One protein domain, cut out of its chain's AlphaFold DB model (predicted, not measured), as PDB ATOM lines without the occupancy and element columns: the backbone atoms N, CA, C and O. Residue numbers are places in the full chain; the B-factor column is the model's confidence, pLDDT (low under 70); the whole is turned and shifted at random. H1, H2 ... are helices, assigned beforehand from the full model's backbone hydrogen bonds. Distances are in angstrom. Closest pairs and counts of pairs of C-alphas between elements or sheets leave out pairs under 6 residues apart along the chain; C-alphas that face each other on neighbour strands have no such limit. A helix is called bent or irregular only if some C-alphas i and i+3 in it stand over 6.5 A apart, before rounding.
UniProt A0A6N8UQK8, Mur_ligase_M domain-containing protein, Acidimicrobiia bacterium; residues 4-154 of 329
ATOM      1  N   TRP A   4      27.149  45.437  64.841       93.00
ATOM      2  CA  TRP A   4      26.535  46.040  63.660       93.00
ATOM      3  C   TRP A   4      27.551  46.350  62.557       93.00
ATOM      4  O   TRP A   4      27.269  46.090  61.390       93.00
ATOM      5  N   GLU A   5      28.755  46.810  62.900       94.00
ATOM      6  CA  GLU A   5      29.833  47.041  61.931       94.00
ATOM      7  C   GLU A   5      30.241  45.737  61.243       94.00
ATOM      8  O   GLU A   5      30.381  45.691  60.020       94.00
ATOM      9  N   TRP A   6      30.371  44.651  62.012       96.25
ATOM     10  CA  TRP A   6      30.630  43.328  61.447       96.25
ATOM     11  C   TRP A   6      29.481  42.846  60.563       96.25
ATOM     12  O   TRP A   6      29.732  42.352  59.464       96.25
ATOM     13  N   ALA A   7      28.231  43.029  60.997       96.81
ATOM     14  CA  ALA A   7      27.062  42.654  60.210       96.81
ATOM     15  C   ALA A   7      27.025  43.383  58.855       96.81
ATOM     16  O   ALA A   7      26.779  42.751  57.824       96.81
ATOM     17  N   VAL A   8      27.330  44.684  58.829       97.31
ATOM     18  CA  VAL A   8      27.397  45.478  57.592       97.31
ATOM     19  C   VAL A   8      28.547  45.011  56.699       97.31
ATOM     20  O   VAL A   8      28.320  44.774  55.512       97.31
ATOM     21  N   ILE A   9      29.758  44.824  57.237       97.81
ATOM     22  CA  ILE A   9      30.926  44.379  56.454       97.81
ATOM     23  C   ILE A   9      30.676  43.003  55.829       97.81
ATOM     24  O   ILE A   9      30.919  42.819  54.635       97.81
ATOM     25  N   VAL A  10      30.143  42.050  56.601       97.88
ATOM     26  CA  VAL A  10      29.806  40.704  56.108       97.88
ATOM     27  C   VAL A  10      28.712  40.773  55.042       97.88
ATOM     28  O   VAL A  10      28.841  40.136  53.996       97.88
ATOM     29  N   SER A  11      27.674  41.589  55.254       98.06
ATOM     30  CA  SER A  11      26.597  41.787  54.274       98.06
ATOM     31  C   SER A  11      27.124  42.386  52.968       98.06
ATOM     32  O   SER A  11      26.798  41.893  51.887       98.06
ATOM     33  N   CYS A  12      27.990  43.400  53.049       98.00
ATOM     34  CA  CYS A  12      28.633  44.003  51.883       98.00
ATOM     35  C   CYS A  12      29.544  43.001  51.162       98.00
ATOM     36  O   CYS A  12      29.531  42.930  49.934       98.00
ATOM     37  N   GLY A  13      30.292  42.186  51.910       98.06
ATOM     38  CA  GLY A  13      31.114  41.110  51.360       98.06
ATOM     39  C   GLY A  13      30.288  40.080  50.590       98.06
ATOM     40  O   GLY A  13      30.607  39.778  49.441       98.06
ATOM     41  N   ALA A  14      29.178  39.612  51.164       98.12
ATOM     42  CA  ALA A  14      28.268  38.685  50.498       98.12
ATOM     43  C   ALA A  14      27.629  39.303  49.239       98.12
ATOM     44  O   ALA A  14      27.613  38.671  48.182       98.12
ATOM     45  N   ALA A  15      27.164  40.553  49.322       98.06
ATOM     46  CA  ALA A  15      26.556  41.278  48.204       98.06
ATOM     47  C   ALA A  15      27.547  41.601  47.070       98.06
ATOM     48  O   ALA A  15      27.152  41.692  45.903       98.06
ATOM     49  N   SER A  16      28.840  41.714  47.383       97.88
ATOM     50  CA  SER A  16      29.887  41.984  46.394       97.88
ATOM     51  C   SER A  16      30.019  40.886  45.337       97.88
ATOM     52  O   SER A  16      30.369  41.178  44.195       97.88
ATOM     53  N   VAL A  17      29.682  39.634  45.667       97.00
ATOM     54  CA  VAL A  17      29.773  38.500  44.736       97.00
ATOM     55  C   VAL A  17      28.782  38.642  43.571       97.00
ATOM     56  O   VAL A  17      29.230  38.720  42.423       97.00
ATOM     57  N   PRO A  18      27.451  38.716  43.789       96.06
ATOM     58  CA  PRO A  18      26.509  38.913  42.692       96.06
ATOM     59  C   PRO A  18      26.698  40.263  41.987       96.06
ATOM     60  O   PRO A  18      26.600  40.302  40.759       96.06
ATOM     61  N   ALA A  19      27.027  41.339  42.716       96.44
ATOM     62  CA  ALA A  19      27.316  42.644  42.119       96.44
ATOM     63  C   ALA A  19      28.520  42.569  41.163       96.44
ATOM     64  O   ALA A  19      28.415  42.921  39.986       96.44
ATOM     65  N   GLY A  20      29.642  42.017  41.628       96.38
ATOM     66  CA  GLY A  20      30.852  41.823  40.833       96.38
ATOM     67  C   GLY A  20      30.605  40.964  39.596       96.38
ATOM     68  O   GLY A  20      31.028  41.331  38.503       96.38
ATOM     69  N   LEU A  21      29.847  39.868  39.716       95.44
ATOM     70  CA  LEU A  21      29.511  39.009  38.573       95.44
ATOM     71  C   LEU A  21      28.679  39.732  37.499       95.44
ATOM     72  O   LEU A  21      28.913  39.520  36.305       95.44
ATOM     73  N   ARG A  22      27.733  40.604  37.881       94.44
ATOM     74  CA  ARG A  22      26.977  41.427  36.913       94.44
ATOM     75  C   ARG A  22      27.906  42.353  36.136       94.44
ATOM     76  O   ARG A  22      27.841  42.396  34.905       94.44
ATOM     77  N   TRP A  23      28.779  43.060  36.846       95.75
ATOM     78  CA  TRP A  23      29.687  44.041  36.258       95.75
ATOM     79  C   TRP A  23      30.801  43.390  35.432       95.75
ATOM     80  O   TRP A  23      31.097  43.860  34.335       95.75
ATOM     81  N   LEU A  24      31.323  42.236  35.853       95.88
ATOM     82  CA  LEU A  24      32.234  41.414  35.047       95.88
ATOM     83  C   LEU A  24      31.569  40.915  33.762       95.88
ATOM     84  O   LEU A  24      32.215  40.842  32.716       95.88
ATOM     85  N   ARG A  25      30.263  40.625  33.777       93.12
ATOM     86  CA  ARG A  25      29.550  40.292  32.539       93.12
ATOM     87  C   ARG A  25      29.481  41.480  31.583       93.12
ATOM     88  O   ARG A  25      29.619  41.288  30.376       93.12
ATOM     89  N   ILE A  26      29.262  42.689  32.097       92.62
ATOM     90  CA  ILE A  26      29.341  43.907  31.282       92.62
ATOM     91  C   ILE A  26      30.760  44.076  30.734       92.62
ATOM     92  O   ILE A  26      30.909  44.264  29.532       92.62
ATOM     93  N   ALA A  27      31.794  43.879  31.558       93.62
ATOM     94  CA  ALA A  27      33.182  43.896  31.100       93.62
ATOM     95  C   ALA A  27      33.417  42.922  29.935       93.62
ATOM     96  O   ALA A  27      34.007  43.304  28.932       93.62
ATOM     97  N   GLN A  28      32.911  41.686  30.020       91.31
ATOM     98  CA  GLN A  28      33.043  40.697  28.944       91.31
ATOM     99  C   GLN A  28      32.392  41.147  27.632       91.31
ATOM    100  O   GLN A  28      32.962  40.917  26.566       91.31
ATOM    101  N   ARG A  29      31.219  41.782  27.707       86.88
ATOM    102  CA  ARG A  29      30.509  42.316  26.532       86.88
ATOM    103  C   ARG A  29      31.232  43.507  25.928       86.88
ATOM    104  O   ARG A  29      31.344  43.601  24.716       86.88
ATOM    105  N   GLU A  30      31.791  44.357  26.776       87.25
ATOM    106  CA  GLU A  30      32.532  45.549  26.372       87.25
ATOM    107  C   GLU A  30      34.020  45.270  26.109       87.25
ATOM    108  O   GLU A  30      34.851  46.177  26.146       87.25
ATOM    109  N   HIS A  31      34.371  44.013  25.814       86.25
ATOM    110  CA  HIS A  31      35.722  43.579  25.444       86.25
ATOM    111  C   HIS A  31      36.807  43.890  26.491       86.25
ATOM    112  O   HIS A  31      38.000  43.941  26.174       86.25
ATOM    113  N   TYR A  32      36.398  44.004  27.757       90.62
ATOM    114  CA  TYR A  32      37.225  44.292  28.927       90.62
ATOM    115  C   TYR A  32      38.011  45.607  28.786       90.62
ATOM    116  O   TYR A  32      39.178  45.685  29.175       90.62
ATOM    117  N   LEU A  33      37.385  46.620  28.182       86.81
ATOM    118  CA  LEU A  33      37.964  47.947  27.998       86.81
ATOM    119  C   LEU A  33      37.572  48.866  29.166       86.81
ATOM    120  O   LEU A  33      36.402  49.232  29.263       86.81
ATOM    121  N   PRO A  34      38.498  49.292  30.039       90.25
ATOM    122  CA  PRO A  34      38.197  50.346  31.005       90.25
ATOM    123  C   PRO A  34      38.073  51.716  30.295       90.25
ATOM    124  O   PRO A  34      38.783  51.948  29.312       90.25
ATOM    125  N   PRO A  35      37.204  52.647  30.744       94.19
ATOM    126  CA  PRO A  35      36.235  52.547  31.839       94.19
ATOM    127  C   PRO A  35      34.818  52.208  31.323       94.19
ATOM    128  O   PRO A  35      33.866  52.985  31.467       94.19
ATOM    129  N   ALA A  36      34.658  51.122  30.559       90.44
ATOM    130  CA  ALA A  36      33.355  50.791  29.983       90.44
ATOM    131  C   ALA A  36      32.337  50.386  31.056       90.44
ATOM    132  O   ALA A  36      31.171  50.761  30.936       90.44
ATOM    133  N   VAL A  37      32.757  49.681  32.108       95.56
ATOM    134  CA  VAL A  37      31.832  49.166  33.124       95.56
ATOM    135  C   VAL A  37      31.181  50.314  33.891       95.56
ATOM    136  O   VAL A  37      29.959  50.330  34.030       95.56
ATOM    137  N   GLY A  38      31.953  51.323  34.295       94.25
ATOM    138  CA  GLY A  38      31.450  52.531  34.945       94.25
ATOM    139  C   GLY A  38      30.473  53.316  34.065       94.25
ATOM    140  O   GLY A  38      29.404  53.710  34.530       94.25
ATOM    141  N   ARG A  39      30.769  53.473  32.765       92.31
ATOM    142  CA  ARG A  39      29.852  54.144  31.821       92.31
ATOM    143  C   ARG A  39      28.522  53.408  31.682       92.31
ATOM    144  O   ARG A  39      27.467  54.039  31.671       92.31
ATOM    145  N   PHE A  40      28.559  52.082  31.578       92.75
ATOM    146  CA  PHE A  40      27.343  51.273  31.507       92.75
ATOM    147  C   PHE A  40      26.586  51.249  32.830       92.75
ATOM    148  O   PHE A  40      25.361  51.286  32.810       92.75
ATOM    149  N   SER A  41      27.292  51.247  33.960       94.62
ATOM    150  CA  SER A  41      26.684  51.372  35.283       94.62
ATOM    151  C   SER A  41      25.870  52.659  35.405       94.62
ATOM    152  O   SER A  41      24.683  52.595  35.723       94.62
ATOM    153  N   ALA A  42      26.449  53.806  35.034       93.31
ATOM    154  CA  ALA A  42      25.746  55.088  35.049       93.31
ATOM    155  C   ALA A  42      24.473  55.058  34.188       93.31
ATOM    156  O   ALA A  42      23.415  55.501  34.630       93.31
ATOM    157  N   ARG A  43      24.540  54.469  32.986       92.19
ATOM    158  CA  ARG A  43      23.368  54.308  32.110       92.19
ATOM    159  C   ARG A  43      22.305  53.399  32.725       92.19
ATOM    160  O   ARG A  43      21.125  53.693  32.612       92.19
ATOM    161  N   TRP A  44      22.704  52.302  33.366       93.38
ATOM    162  CA  TRP A  44      21.762  51.323  33.910       93.38
ATOM    163  C   TRP A  44      21.062  51.830  35.169       93.38
ATOM    164  O   TRP A  44      19.854  51.658  35.313       93.38
ATOM    165  N   TRP A  45      21.803  52.485  36.061       94.44
ATOM    166  CA  TRP A  45      21.244  53.072  37.276       94.44
ATOM    167  C   TRP A  45      20.369  54.293  36.995       94.44
ATOM    168  O   TRP A  45      19.423  54.537  37.730       94.44
ATOM    169  N   THR A  46      20.617  55.015  35.903       92.56
ATOM    170  CA  THR A  46      19.741  56.113  35.456       92.56
ATOM    171  C   THR A  46      18.637  55.657  34.495       92.56
ATOM    172  O   THR A  46      17.805  56.466  34.086       92.56
ATOM    173  N   ALA A  47      18.577  54.362  34.153       90.88
ATOM    174  CA  ALA A  47      17.538  53.807  33.292       90.88
ATOM    175  C   ALA A  47      16.211  53.676  34.057       90.88
ATOM    176  O   ALA A  47      15.910  52.639  34.655       90.88
ATOM    177  N   GLY A  48      15.412  54.741  33.996       91.94
ATOM    178  CA  GLY A  48      14.075  54.815  34.574       91.94
ATOM    179  C   GLY A  48      14.061  55.115  36.075       91.94
ATOM    180  O   GLY A  48      15.044  54.933  36.793       91.94
ATOM    181  N   TYR A  49      12.899  55.560  36.556       93.12
ATOM    182  CA  TYR A  49      12.709  55.965  37.950       93.12
ATOM    183  C   TYR A  49      13.042  54.881  38.992       93.12
ATOM    184  O   TYR A  49      13.674  55.230  39.987       93.12
ATOM    185  N   PRO A  50      12.705  53.584  38.803       95.19
ATOM    186  CA  PRO A  50      12.984  52.569  39.822       95.19
ATOM    187  C   PRO A  50      14.480  52.373  40.091       95.19
ATOM    188  O   PRO A  50      14.896  52.322  41.246       95.19
ATOM    189  N   ASN A  51      15.303  52.298  39.041       96.50
ATOM    190  CA  ASN A  51      16.749  52.158  39.201       96.50
ATOM    191  C   ASN A  51      17.369  53.427  39.790       96.50
ATOM    192  O   ASN A  51      18.216  53.321  40.673       96.50
ATOM    193  N   LEU A  52      16.905  54.606  39.368       96.56
ATOM    194  CA  LEU A  52      17.414  55.871  39.893       96.56
ATOM    195  C   LEU A  52      17.129  56.011  41.394       96.56
ATOM    196  O   LEU A  52      18.013  56.401  42.155       96.56
ATOM    197  N   ALA A  53      15.921  55.641  41.828       96.94
ATOM    198  CA  ALA A  53      15.539  55.648  43.236       96.94
ATOM    199  C   ALA A  53      16.377  54.661  44.065       96.94
ATOM    200  O   ALA A  53      16.848  55.015  45.143       96.94
ATOM    201  N   LEU A  54      16.612  53.448  43.550       97.19
ATOM    202  CA  LEU A  54      17.471  52.456  44.203       97.19
ATOM    203  C   LEU A  54      18.923  52.938  44.313       97.19
ATOM    204  O   LEU A  54      19.516  52.820  45.380       97.19
ATOM    205  N   ALA A  55      19.479  53.526  43.251       96.50
ATOM    206  CA  ALA A  55      20.829  54.084  43.273       96.50
ATOM    207  C   ALA A  55      20.956  55.211  44.309       96.50
ATOM    208  O   ALA A  55      21.880  55.208  45.121       96.50
ATOM    209  N   ALA A  56      20.000  56.146  44.329       97.25
ATOM    210  CA  ALA A  56      19.967  57.219  45.318       97.25
ATOM    211  C   ALA A  56      19.868  56.665  46.748       97.25
ATOM    212  O   ALA A  56      20.627  57.085  47.619       97.25
ATOM    213  N   ALA A  57      18.999  55.678  46.981       97.62
ATOM    214  CA  ALA A  57      18.856  55.030  48.281       97.62
ATOM    215  C   ALA A  57      20.140  54.305  48.722       97.62
ATOM    216  O   ALA A  57      20.535  54.435  49.877       97.62
ATOM    217  N   ALA A  58      20.826  53.599  47.817       97.44
ATOM    218  CA  ALA A  58      22.089  52.924  48.117       97.44
ATOM    219  C   ALA A  58      23.205  53.910  48.493       97.44
ATOM    220  O   ALA A  58      23.945  53.651  49.443       97.44
ATOM    221  N   ILE A  59      23.297  55.044  47.786       97.44
ATOM    222  CA  ILE A  59      24.267  56.115  48.065       97.44
ATOM    223  C   ILE A  59      23.963  56.784  49.408       97.44
ATOM    224  O   ILE A  59      24.864  56.946  50.227       97.44
ATOM    225  N   VAL A  60      22.700  57.148  49.656       98.00
ATOM    226  CA  VAL A  60      22.281  57.771  50.921       98.00
ATOM    227  C   VAL A  60      22.522  56.824  52.094       98.00
ATOM    228  O   VAL A  60      23.065  57.251  53.108       98.00
ATOM    229  N   ALA A  61      22.196  55.539  51.951       97.69
ATOM    230  CA  ALA A  61      22.456  54.531  52.974       97.69
ATOM    231  C   ALA A  61      23.959  54.335  53.237       97.69
ATOM    232  O   ALA A  61      24.376  54.273  54.393       97.69
ATOM    233  N   ALA A  62      24.784  54.313  52.184       97.12
ATOM    234  CA  ALA A  62      26.234  54.210  52.322       97.12
ATOM    235  C   ALA A  62      26.830  55.444  53.015       97.12
ATOM    236  O   ALA A  62      27.724  55.299  53.842       97.12
ATOM    237  N   ALA A  63      26.323  56.646  52.718       96.94
ATOM    238  CA  ALA A  63      26.729  57.880  53.387       96.94
ATOM    239  C   ALA A  63      26.277  57.909  54.857       96.94
ATOM    240  O   ALA A  63      27.068  58.247  55.735       96.94
ATOM    241  N   ALA A  64      25.036  57.500  55.135       96.94
ATOM    242  CA  ALA A  64      24.493  57.431  56.487       96.94
ATOM    243  C   ALA A  64      25.284  56.468  57.385       96.94
ATOM    244  O   ALA A  64      25.480  56.777  58.557       96.94
ATOM    245  N   GLU A  65      25.818  55.369  56.838       96.50
ATOM    246  CA  GLU A  65      26.646  54.399  57.574       96.50
ATOM    247  C   GLU A  65      27.888  55.028  58.236       96.50
ATOM    248  O   GLU A  65      28.388  54.518  59.237       96.50
ATOM    249  N   TRP A  66      28.386  56.162  57.730       94.69
ATOM    250  CA  TRP A  66      29.514  56.875  58.344       94.69
ATOM    251  C   TRP A  66      29.161  57.535  59.679       94.69
ATOM    252  O   TRP A  66      30.056  57.788  60.490       94.69
ATOM    253  N   SER A  67      27.876  57.809  59.906       93.25
ATOM    254  CA  SER A  67      27.359  58.465  61.110       93.25
ATOM    255  C   SER A  67      26.459  57.554  61.946       93.25
ATOM    256  O   SER A  67      26.402  57.719  63.162       93.25
ATOM    257  N   TRP A  68      25.779  56.587  61.325       88.94
ATOM    258  CA  TRP A  68      24.846  55.671  61.975       88.94
ATOM    259  C   TRP A  68      25.019  54.239  61.458       88.94
ATOM    260  O   TRP A  68      24.649  53.919  60.330       88.94
ATOM    261  N   THR A  69      25.580  53.373  62.305       89.69
ATOM    262  CA  THR A  69      25.872  51.980  61.951       89.69
ATOM    263  C   THR A  69      24.598  51.175  61.686       89.69
ATOM    264  O   THR A  69      23.669  51.191  62.492       89.69
ATOM    265  N   GLY A  70      24.590  50.412  60.594       91.00
ATOM    266  CA  GLY A  70      23.512  49.506  60.190       91.00
ATOM    267  C   GLY A  70      22.834  49.907  58.877       91.00
ATOM    268  O   GLY A  70      22.306  49.039  58.177       91.00
ATOM    269  N   ALA A  71      22.907  51.184  58.489       94.81
ATOM    270  CA  ALA A  71      22.370  51.684  57.222       94.81
ATOM    271  C   ALA A  71      22.984  50.973  55.999       94.81
ATOM    272  O   ALA A  71      22.288  50.713  55.018       94.81
ATOM    273  N   GLY A  72      24.250  50.558  56.075       95.88
ATOM    274  CA  GLY A  72      24.968  49.858  55.008       95.88
ATOM    275  C   GLY A  72      24.379  48.494  54.626       95.88
ATOM    276  O   GLY A  72      24.645  48.003  53.529       95.88
ATOM    277  N   ILE A  73      23.517  47.894  55.459       97.38
ATOM    278  CA  ILE A  73      22.750  46.693  55.078       97.38
ATOM    279  C   ILE A  73      21.807  47.011  53.907       97.38
ATOM    280  O   ILE A  73      21.656  46.190  53.002       97.38
ATOM    281  N   ILE A  74      21.225  48.214  53.868       97.50
ATOM    282  CA  ILE A  74      20.360  48.658  52.765       97.50
ATOM    283  C   ILE A  74      21.172  48.719  51.469       97.50
ATOM    284  O   ILE A  74      20.746  48.170  50.451       97.50
ATOM    285  N   THR A  75      22.372  49.305  51.513       97.94
ATOM    286  CA  THR A  75      23.308  49.314  50.379       97.94
ATOM    287  C   THR A  75      23.623  47.892  49.912       97.94
ATOM    288  O   THR A  75      23.541  47.612  48.716       97.94
ATOM    289  N   ALA A  76      23.910  46.970  50.839       97.94
ATOM    290  CA  ALA A  76      24.185  45.571  50.519       97.94
ATOM    291  C   ALA A  76      23.005  44.873  49.827       97.94
ATOM    292  O   ALA A  76      23.198  44.161  48.840       97.94
ATOM    293  N   VAL A  77      21.774  45.101  50.290       98.00
ATOM    294  CA  VAL A  77      20.571  44.537  49.662       98.00
ATOM    295  C   VAL A  77      20.377  45.101  48.255       98.00
ATOM    296  O   VAL A  77      20.169  44.322  47.319       98.00
ATOM    297  N   ILE A  78      20.477  46.424  48.088       97.62
ATOM    298  CA  ILE A  78      20.252  47.089  46.801       97.62
ATOM    299  C   ILE A  78      21.301  46.657  45.775       97.62
ATOM    300  O   ILE A  78      20.937  46.150  44.718       97.62
ATOM    301  N   GLU A  79      22.590  46.790  46.080       96.81
ATOM    302  CA  GLU A  79      23.675  46.427  45.155       96.81
ATOM    303  C   GLU A  79      23.758  44.908  44.935       96.81
ATOM    304  O   GLU A  79      24.049  44.420  43.839       96.81
ATOM    305  N   GLY A  80      23.412  44.123  45.960       96.06
ATOM    306  CA  GLY A  80      23.342  42.668  45.882       96.06
ATOM    307  C   GLY A  80      22.303  42.169  44.875       96.06
ATOM    308  O   GLY A  80      22.535  41.137  44.242       96.06
ATOM    309  N   HIS A  81      21.217  42.913  44.635       94.88
ATOM    310  CA  HIS A  81      20.114  42.515  43.743       94.88
ATOM    311  C   HIS A  81      19.987  43.370  42.474       94.88
ATOM    312  O   HIS A  81      19.458  42.886  41.470       94.88
ATOM    313  N   GLY A  82      20.497  44.598  42.500       90.31
ATOM    314  CA  GLY A  82      20.384  45.586  41.440       90.31
ATOM    315  C   GLY A  82      21.599  45.674  40.502       90.31
ATOM    316  O   GLY A  82      22.595  44.962  40.678       90.31
ATOM    317  N   PRO A  83      21.508  46.532  39.471       93.50
ATOM    318  CA  PRO A  83      20.301  47.252  39.054       93.50
ATOM    319  C   PRO A  83      19.235  46.314  38.464       93.50
ATOM    320  O   PRO A  83      19.531  45.216  37.975       93.50
ATOM    321  N   LEU A  84      17.971  46.743  38.491       92.44
ATOM    322  CA  LEU A  84      16.860  45.973  37.935       92.44
ATOM    323  C   LEU A  84      17.074  45.729  36.433       92.44
ATOM    324  O   LEU A  84      17.576  46.575  35.689       92.44
ATOM    325  N   GLY A  85      16.726  44.524  35.982       88.69
ATOM    326  CA  GLY A  85      16.963  44.067  34.608       88.69
ATOM    327  C   GLY A  85      18.371  43.511  34.356       88.69
ATOM    328  O   GLY A  85      18.547  42.708  33.434       88.69
ATOM    329  N   LEU A  86      19.362  43.816  35.205       89.56
ATOM    330  CA  LEU A  86      20.714  43.265  35.104       89.56
ATOM    331  C   LEU A  86      20.867  41.996  35.960       89.56
ATOM    332  O   LEU A  86      21.527  41.965  36.991       89.56
ATOM    333  N   LYS A  87      20.265  40.887  35.517       87.19
ATOM    334  CA  LYS A  87      20.437  39.573  36.178       87.19
ATOM    335  C   LYS A  87      21.893  39.105  36.094       87.19
ATOM    336  O   LYS A  87      22.562  39.473  35.140       87.19
ATOM    337  N   VAL A  88      22.358  38.209  36.967       83.25
ATOM    338  CA  VAL A  88      23.705  37.592  36.860       83.25
ATOM    339  C   VAL A  88      23.822  36.715  35.599       83.25
ATOM    340  O   VAL A  88      24.723  36.899  34.782       83.25
ATOM    341  N   ARG A  89      22.847  35.824  35.366       78.81
ATOM    342  CA  ARG A  89      22.873  34.841  34.260       78.81
ATOM    343  C   ARG A  89      22.553  35.425  32.874       78.81
ATOM    344  O   ARG A  89      23.022  34.894  31.879       78.81
ATOM    345  N   GLY A  90      21.851  36.562  32.819       70.94
ATOM    346  CA  GLY A  90      21.571  37.314  31.585       70.94
ATOM    347  C   GLY A  90      20.551  36.663  30.659       70.94
ATOM    348  O   GLY A  90      20.291  35.474  30.758       70.94
ATOM    349  N   HIS A  91      19.961  37.461  29.766       68.25
ATOM    350  CA  HIS A  91      19.006  36.966  28.763       68.25
ATOM    351  C   HIS A  91      19.688  36.629  27.426       68.25
ATOM    352  O   HIS A  91      19.272  35.708  26.742       68.25
ATOM    353  N   THR A  92      20.767  37.337  27.071       62.69
ATOM    354  CA  THR A  92      21.463  37.182  25.776       62.69
ATOM    355  C   THR A  92      22.704  36.276  25.832       62.69
ATOM    356  O   THR A  92      23.494  36.267  24.897       62.69
ATOM    357  N   GLY A  93      22.904  35.543  26.935       65.62
ATOM    358  CA  GLY A  93      23.996  34.576  27.103       65.62
ATOM    359  C   GLY A  93      24.651  34.621  28.494       65.62
ATOM    360  O   GLY A  93      24.740  35.708  29.084       65.62
ATOM    361  N   PRO A  94      25.099  33.463  29.023       78.06
ATOM    362  CA  PRO A  94      25.763  33.374  30.321       78.06
ATOM    363  C   PRO A  94      27.178  33.965  30.284       78.06
ATOM    364  O   PRO A  94      27.774  34.139  29.223       78.06
ATOM    365  N   LEU A  95      27.728  34.250  31.465       84.50
ATOM    366  CA  LEU A  95      29.128  34.639  31.616       84.50
ATOM    367  C   LEU A  95      30.040  33.459  31.249       84.50
ATOM    368  O   LEU A  95      29.872  32.355  31.769       84.50
ATOM    369  N   VAL A  96      31.003  33.695  30.356       89.38
ATOM    370  CA  VAL A  96      31.935  32.661  29.884       89.38
ATOM    371  C   VAL A  96      33.255  32.758  30.643       89.38
ATOM    372  O   VAL A  96      33.961  33.768  30.572       89.38
ATOM    373  N   TRP A  97      33.628  31.683  31.335       92.38
ATOM    374  CA  TRP A  97      34.852  31.606  32.135       92.38
ATOM    375  C   TRP A  97      36.088  31.334  31.274       92.38
ATOM    376  O   TRP A  97      36.579  30.218  31.153       92.38
ATOM    377  N   THR A  98      36.601  32.394  30.657       91.00
ATOM    378  CA  THR A  98      37.900  32.385  29.965       91.00
ATOM    379  C   THR A  98      39.048  32.659  30.941       91.00
ATOM    380  O   THR A  98      38.832  33.248  31.996       91.00
ATOM    381  N   LYS A  99      40.300  32.343  30.570       91.25
ATOM    382  CA  LYS A  99      41.482  32.713  31.382       91.25
ATOM    383  C   LYS A  99      41.533  34.219  31.698       91.25
ATOM    384  O   LYS A  99      41.883  34.595  32.812       91.25
ATOM    385  N   ARG A 100      41.138  35.069  30.740       91.94
ATOM    386  CA  ARG A 100      41.028  36.530  30.913       91.94
ATOM    387  C   ARG A 100      39.943  36.908  31.923       91.94
ATOM    388  O   ARG A 100      40.191  37.727  32.797       91.94
ATOM    389  N   MET A 101      38.772  36.273  31.840       94.88
ATOM    390  CA  MET A 101      37.689  36.464  32.812       94.88
ATOM    391  C   MET A 101      38.106  36.032  34.220       94.88
ATOM    392  O   MET A 101      37.874  36.764  35.172       94.88
ATOM    393  N   VAL A 102      38.766  34.878  34.351       96.44
ATOM    394  CA  VAL A 102      39.267  34.386  35.641       96.44
ATOM    395  C   VAL A 102      40.238  35.391  36.262       96.44
ATOM    396  O   VAL A 102      40.060  35.754  37.417       96.44
ATOM    397  N   ARG A 103      41.206  35.920  35.498       96.56
ATOM    398  CA  ARG A 103      42.106  36.978  35.994       96.56
ATOM    399  C   ARG A 103      41.354  38.242  36.407       96.56
ATOM    400  O   ARG A 103      41.609  38.762  37.484       96.56
ATOM    401  N   ALA A 104      40.409  38.717  35.592       97.31
ATOM    402  CA  ALA A 104      39.590  39.882  35.935       97.31
ATOM    403  C   ALA A 104      38.789  39.667  37.229       97.31
ATOM    404  O   ALA A 104      38.757  40.553  38.083       97.31
ATOM    405  N   ALA A 105      38.196  38.483  37.403       97.88
ATOM    406  CA  ALA A 105      37.456  38.114  38.603       97.88
ATOM    407  C   ALA A 105      38.364  38.031  39.837       97.88
ATOM    408  O   ALA A 105      38.007  38.578  40.875       97.88
ATOM    409  N   ILE A 106      39.550  37.420  39.715       98.31
ATOM    410  CA  ILE A 106      40.539  37.346  40.800       98.31
ATOM    411  C   ILE A 106      40.985  38.751  41.209       98.31
ATOM    412  O   ILE A 106      40.887  39.088  42.383       98.31
ATOM    413  N   THR A 107      41.414  39.596  40.266       98.38
ATOM    414  CA  THR A 107      41.860  40.963  40.583       98.38
ATOM    415  C   THR A 107      40.730  41.784  41.212       98.38
ATOM    416  O   THR A 107      40.959  42.471  42.201       98.38
ATOM    417  N   THR A 108      39.492  41.660  40.714       98.56
ATOM    418  CA  THR A 108      38.314  42.316  41.317       98.56
ATOM    419  C   THR A 108      38.080  41.833  42.751       98.56
ATOM    420  O   THR A 108      37.882  42.648  43.649       98.56
ATOM    421  N   ALA A 109      38.131  40.518  42.983       98.31
ATOM    422  CA  ALA A 109      37.942  39.933  44.306       98.31
ATOM    423  C   ALA A 109      39.043  40.360  45.286       98.31
ATOM    424  O   ALA A 109      38.739  40.673  46.432       98.31
ATOM    425  N   VAL A 110      40.302  40.438  44.838       98.62
ATOM    426  CA  VAL A 110      41.433  40.922  45.647       98.62
ATOM    427  C   VAL A 110      41.254  42.392  46.023       98.62
ATOM    428  O   VAL A 110      41.420  42.740  47.190       98.62
ATOM    429  N   LEU A 111      40.869  43.252  45.074       98.62
ATOM    430  CA  LEU A 111      40.596  44.663  45.364       98.62
ATOM    431  C   LEU A 111      39.434  44.821  46.350       98.62
ATOM    432  O   LEU A 111      39.543  45.586  47.306       98.62
ATOM    433  N   MET A 112      38.345  44.067  46.171       98.31
ATOM    434  CA  MET A 112      37.219  44.109  47.104       98.31
ATOM    435  C   MET A 112      37.608  43.571  48.490       98.31
ATOM    436  O   MET A 112      37.247  44.164  49.503       98.31
ATOM    437  N   ALA A 113      38.398  42.498  48.561       98.38
ATOM    438  CA  ALA A 113      38.922  41.975  49.820       98.38
ATOM    439  C   ALA A 113      39.821  42.996  50.534       98.38
ATOM    440  O   ALA A 113      39.740  43.122  51.755       98.38
ATOM    441  N   ALA A 114      40.626  43.766  49.795       98.56
ATOM    442  CA  ALA A 114      41.411  44.862  50.357       98.56
ATOM    443  C   ALA A 114      40.511  45.968  50.937       98.56
ATOM    444  O   ALA A 114      40.765  46.430  52.048       98.56
ATOM    445  N   VAL A 115      39.418  46.334  50.254       98.50
ATOM    446  CA  VAL A 115      38.428  47.303  50.765       98.50
ATOM    447  C   VAL A 115      37.755  46.800  52.047       98.50
ATOM    448  O   VAL A 115      37.663  47.541  53.024       98.50
ATOM    449  N   LEU A 116      37.325  45.536  52.081       98.25
ATOM    450  CA  LEU A 116      36.710  44.928  53.268       98.25
ATOM    451  C   LEU A 116      37.704  44.811  54.431       98.25
ATOM    452  O   LEU A 116      37.350  45.085  55.576       98.25
ATOM    453  N   SER A 117      38.959  44.461  54.139       98.12
ATOM    454  CA  SER A 117      40.026  44.380  55.143       98.12
ATOM    455  C   SER A 117      40.358  45.757  55.710       98.12
ATOM    456  O   SER A 117      40.525  45.892  56.919       98.12
ATOM    457  N   TRP A 118      40.388  46.794  54.867       98.25
ATOM    458  CA  TRP A 118      40.554  48.177  55.313       98.25
ATOM    459  C   TRP A 118      39.373  48.631  56.174       98.25
ATOM    460  O   TRP A 118      39.580  49.220  57.232       98.25
ATOM    461  N   SER A 119      38.145  48.291  55.776       97.69
ATOM    462  CA  SER A 119      36.935  48.563  56.558       97.69
ATOM    463  C   SER A 119      36.992  47.939  57.954       97.69
ATOM    464  O   SER A 119      36.713  48.626  58.939       97.69
ATOM    465  N   ALA A 120      37.418  46.676  58.053       96.94
ATOM    466  CA  ALA A 120      37.591  45.985  59.326       96.94
ATOM    467  C   ALA A 120      38.747  46.571  60.157       96.94
ATOM    468  O   ALA A 120      38.571  46.867  61.333       96.94
ATOM    469  N   ALA A 121      39.914  46.811  59.557       97.25
ATOM    470  CA  ALA A 121      41.068  47.367  60.266       97.25
ATOM    471  C   ALA A 121      40.809  48.786  60.801       97.25
ATOM    472  O   ALA A 121      41.225  49.120  61.907       97.25
ATOM    473  N   ALA A 122      40.094  49.613  60.035       95.94
ATOM    474  CA  ALA A 122      39.707  50.957  60.452       95.94
ATOM    475  C   ALA A 122      38.555  50.962  61.470       95.94
ATOM    476  O   ALA A 122      38.277  52.005  62.059       95.94
ATOM    477  N   GLY A 123      37.852  49.836  61.642       94.50
ATOM    478  CA  GLY A 123      36.610  49.772  62.407       94.50
ATOM    479  C   GLY A 123      35.534  50.699  61.846       94.50
ATOM    480  O   GLY A 123      34.877  51.407  62.596       94.50
ATOM    481  N   ARG A 124      35.410  50.770  60.514       95.50
ATOM    482  CA  ARG A 124      34.486  51.678  59.818       95.50
ATOM    483  C   ARG A 124      33.762  50.938  58.702       95.50
ATOM    484  O   ARG A 124      34.274  50.825  57.586       95.50
ATOM    485  N   ALA A 125      32.545  50.475  58.983       96.81
ATOM    486  CA  ALA A 125      31.721  49.741  58.020       96.81
ATOM    487  C   ALA A 125      31.287  50.578  56.798       96.81
ATOM    488  O   ALA A 125      31.074  50.027  55.717       96.81
ATOM    489  N   GLY A 126      31.275  51.913  56.918       97.19
ATOM    490  CA  GLY A 126      31.032  52.830  55.797       97.19
ATOM    491  C   GLY A 126      32.005  52.645  54.626       97.19
ATOM    492  O   GLY A 126      31.617  52.836  53.477       97.19
ATOM    493  N   ILE A 127      33.237  52.183  54.880       98.06
ATOM    494  CA  ILE A 127      34.213  51.864  53.823       98.06
ATOM    495  C   ILE A 127      33.719  50.693  52.956       98.06
ATOM    496  O   ILE A 127      33.786  50.770  51.728       98.06
ATOM    497  N   ALA A 128      33.179  49.635  53.570       98.06
ATOM    498  CA  ALA A 128      32.630  48.487  52.851       98.06
ATOM    499  C   ALA A 128      31.379  48.860  52.038       98.06
ATOM    500  O   ALA A 128      31.267  48.463  50.876       98.06
ATOM    501  N   ALA A 129      30.476  49.661  52.621       98.12
ATOM    502  CA  ALA A 129      29.268  50.132  51.943       98.12
ATOM    503  C   ALA A 129      29.607  51.019  50.731       98.12
ATOM    504  O   ALA A 129      29.124  50.762  49.627       98.12
ATOM    505  N   THR A 130      30.504  52.000  50.896       98.12
ATOM    506  CA  THR A 130      30.988  52.835  49.785       98.12
ATOM    507  C   THR A 130      31.671  51.989  48.713       98.12
ATOM    508  O   THR A 130      31.393  52.169  47.529       98.12
ATOM    509  N   GLY A 131      32.517  51.032  49.113       97.69
ATOM    510  CA  GLY A 131      33.187  50.097  48.208       97.69
ATOM    511  C   GLY A 131      32.227  49.325  47.308       97.69
ATOM    512  O   GLY A 131      32.483  49.165  46.116       97.69
ATOM    513  N   LEU A 132      31.094  48.894  47.863       97.69
ATOM    514  CA  LEU A 132      30.074  48.171  47.119       97.69
ATOM    515  C   LEU A 132      29.343  49.065  46.103       97.69
ATOM    516  O   LEU A 132      29.172  48.644  44.961       97.69
ATOM    517  N   VAL A 133      28.993  50.304  46.473       97.81
ATOM    518  CA  VAL A 133      28.403  51.295  45.544       97.81
ATOM    519  C   VAL A 133      29.340  51.561  44.361       97.81
ATOM    520  O   VAL A 133      28.912  51.643  43.210       97.81
ATOM    521  N   VAL A 134      30.648  51.653  44.620       97.44
ATOM    522  CA  VAL A 134      31.656  51.891  43.573       97.44
ATOM    523  C   VAL A 134      32.203  50.604  42.943       97.44
ATOM    524  O   VAL A 134      33.190  50.659  42.209       97.44
ATOM    525  N   MET A 135      31.553  49.451  43.134       97.75
ATOM    526  CA  MET A 135      31.968  48.176  42.530       97.75
ATOM    527  C   MET A 135      32.232  48.247  41.007       97.75
ATOM    528  O   MET A 135      33.227  47.675  40.560       97.75
ATOM    529  N   PRO A 136      31.446  48.970  40.178       97.44
ATOM    530  CA  PRO A 136      31.773  49.164  38.758       97.44
ATOM    531  C   PRO A 136      33.166  49.764  38.524       97.44
ATOM    532  O   PRO A 136      33.870  49.357  37.600       97.44
ATOM    533  N   VAL A 137      33.572  50.708  39.378       97.75
ATOM    534  CA  VAL A 137      34.886  51.362  39.327       97.75
ATOM    535  C   VAL A 137      35.980  50.399  39.778       97.75
ATOM    536  O   VAL A 137      37.039  50.359  39.160       97.75
ATOM    537  N   ILE A 138      35.718  49.571  40.797       98.31
ATOM    538  CA  ILE A 138      36.638  48.504  41.225       98.31
ATOM    539  C   ILE A 138      36.882  47.513  40.080       98.31
ATOM    540  O   ILE A 138      38.026  47.128  39.833       98.31
ATOM    541  N   VAL A 139      35.835  47.137  39.339       98.31
ATOM    542  CA  VAL A 139      35.975  46.282  38.153       98.31
ATOM    543  C   VAL A 139      36.804  46.982  37.076       98.31
ATOM    544  O   VAL A 139      37.760  46.387  36.590       98.31
ATOM    545  N   ASP A 140      36.508  48.236  36.716       98.25
ATOM    546  CA  ASP A 140      37.309  48.972  35.724       98.25
ATOM    547  C   ASP A 140      38.785  49.110  36.151       98.25
ATOM    548  O   ASP A 140      39.683  48.952  35.320       98.25
ATOM    549  N   LEU A 141      39.055  49.319  37.443       98.19
ATOM    550  CA  LEU A 141      40.410  49.331  37.996       98.19
ATOM    551  C   LEU A 141      41.087  47.961  37.863       98.19
ATOM    552  O   LEU A 141      42.233  47.886  37.423       98.19
ATOM    553  N   ALA A 142      40.382  46.867  38.164       98.19
ATOM    554  CA  ALA A 142      40.891  45.512  37.960       98.19
ATOM    555  C   ALA A 142      41.243  45.242  36.487       98.19
ATOM    556  O   ALA A 142      42.268  44.623  36.191       98.19
ATOM    557  N   LEU A 143      40.423  45.729  35.550       97.44
ATOM    558  CA  LEU A 143      40.708  45.639  34.117       97.44
ATOM    559  C   LEU A 143      41.946  46.456  33.733       97.44
ATOM    560  O   LEU A 143      42.771  45.969  32.961       97.44
ATOM    561  N   ALA A 144      42.097  47.665  34.280       96.81
ATOM    562  CA  ALA A 144      43.255  48.521  34.041       96.81
ATOM    563  C   ALA A 144      44.556  47.903  34.581       96.81
ATOM    564  O   ALA A 144      45.556  47.885  33.866       96.81
ATOM    565  N   ILE A 145      44.530  47.320  35.785       97.50
ATOM    566  CA  ILE A 145      45.666  46.594  36.381       97.50
ATOM    567  C   ILE A 145      46.068  45.398  35.514       97.50
ATOM    568  O   ILE A 145      47.252  45.156  35.289       97.50
ATOM    569  N   ASN A 146      45.090  44.657  34.992       96.50
ATOM    570  CA  ASN A 146      45.356  43.488  34.159       96.50
ATOM    571  C   ASN A 146      45.784  43.855  32.727       96.50
ATOM    572  O   ASN A 146      46.344  43.011  32.029       96.50
ATOM    573  N   LEU A 147      45.546  45.090  32.269       92.19
ATOM    574  CA  LEU A 147      45.749  45.498  30.878       92.19
ATOM    575  C   LEU A 147      47.181  45.269  30.354       92.19
ATOM    576  O   LEU A 147      47.297  44.734  29.247       92.19
ATOM    577  N   PRO A 148      48.268  45.599  31.083       92.81
ATOM    578  CA  PRO A 148      49.631  45.340  30.613       92.81
ATOM    579  C   PRO A 148      49.907  43.847  30.422       92.81
ATOM    580  O   PRO A 148      50.481  43.446  29.411       92.81
ATOM    581  N   LEU A 149      49.435  43.013  31.355       91.75
ATOM    582  CA  LEU A 149      49.568  41.562  31.271       91.75
ATOM    583  C   LEU A 149      48.756  40.997  30.101       91.75
ATOM    584  O   LEU A 149      49.271  40.182  29.342       91.75
ATOM    585  N   GLU A 150      47.505  41.432  29.924       90.38
ATOM    586  CA  GLU A 150      46.681  41.009  28.786       90.38
ATOM    587  C   GLU A 150      47.340  41.372  27.457       90.38
ATOM    588  O   GLU A 150      47.377  40.537  26.553       90.38
ATOM    589  N   ARG A 151      47.908  42.581  27.354       86.81
ATOM    590  CA  ARG A 151      48.663  43.013  26.173       86.81
ATOM    591  C   ARG A 151      49.862  42.105  25.936       86.81
ATOM    592  O   ARG A 151      49.923  41.490  24.878       86.81
ATOM    593  N   ALA A 152      50.735  41.920  26.925       88.38
ATOM    594  CA  ALA A 152      51.921  41.073  26.798       88.38
ATOM    595  C   ALA A 152      51.583  39.618  26.422       88.38
ATOM    596  O   ALA A 152      52.207  39.031  25.538       88.38
ATOM    597  N   LEU A 153      50.553  39.042  27.050       87.88
ATOM    598  CA  LEU A 153      50.077  37.703  26.712       87.88
ATOM    599  C   LEU A 153      49.536  37.648  25.283       87.88
ATOM    600  O   LEU A 153      49.789  36.664  24.594       87.88
ATOM    601  N   SER A 154      48.809  38.677  24.841       86.00
ATOM    602  CA  SER A 154      48.250  38.764  23.490       86.00
ATOM    603  C   SER A 154      49.320  38.956  22.409       86.00
ATOM    604  O   SER A 154      49.215  38.332  21.355       86.00
TER     605      SER A 154
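AT A GLANCE: This is residues 4 to 154 of the 329 residues of the protein "Mur_ligase_M domain-containing protein" of Acidimicrobiia bacterium (UniProt A0A6N8UQK8). Seven helices make a compact bundle built round the long, kinked H1, with H4 and H5 on its two sides running mostly in line with it, and the short H6 packed over these three. H3 covers H4 and H6, H2 crosses near the last residues of H1, and H7 slants away past H5 toward the end of the printed part. The printed part has 151 residues with seven named helices, H1 to H7 in order, and no named strand; its class is all helix. The radius of gyration of the C-alphas is 15.1 A, and the C-alphas span 48 by 37 by 21 A.

HOW THE PARTS SIT: H1, residues 4 to 29, is the hub, touching five other helices. H2, residues 36 to 45, touches residues 23 to 27 of H1 at a steep tilt of 67 degrees, only just short of about perpendicular; the closest C-alphas, of Ala 27 and Val 37, are 5.8 A apart. H3, residues 48 to 64, and H4, residues 72 to 81, form a helical hairpin, with the C-alphas of Ala 58 and Thr 75 closest at 4.4 A. H4 touches residues 7 to 19 of H1 at a shallow tilt of 27 degrees, the same way; the closest C-alphas, of Ala 15 and Gly 80, are 4.2 A apart. H5, residues 99 to 122, touches H1 at a shallow tilt of 22 degrees, opposite ways, closest at the C-alphas of Ile 9 and Leu 116, 6.6 A. H6, residues 125 to 133, forms a helical hairpin with H5 and touches H1, closest at the C-alphas of Glu 5 and Ala 125, 5.1 A. H7, residues 135 to 154, touches H5 at a steep tilt of 43 degrees, opposite ways, closest at the C-alphas of Thr 108 and Ala 142, 5.3 A. H1 and H3 are apart. Every O i to N i+4 pair is within hydrogen-bond range in H2, H3, H4, H5 and H6; the figures are 20 of 22 in H1 and 14 of 16 in H7.

IN THESE COORDINATES: H1 begins at C-alpha 4, (26.535, 46.040, 63.660), is 37.5 A long and has a kink of 32 degrees near residue 17. H3 is 24.4 A long, and H5, from C-alpha 99 at (41.482, 32.713, 31.382), is 34.4 A long. H7, 26.8 A long, is irregular, with C-alphas 145 and 148 7.1 A apart, and ends at C-alpha 154, (48.250, 38.764, 23.490).

THE WHOLE: The two C-alphas farthest apart, of Trp 68 and Ser 154, are 48.1 A apart. The printed part has no cut. The link from H4 to H5, residues 82 to 98, is long. The mean pLDDT of the printed part is 94.0, and residues 91 to 93 are under 70.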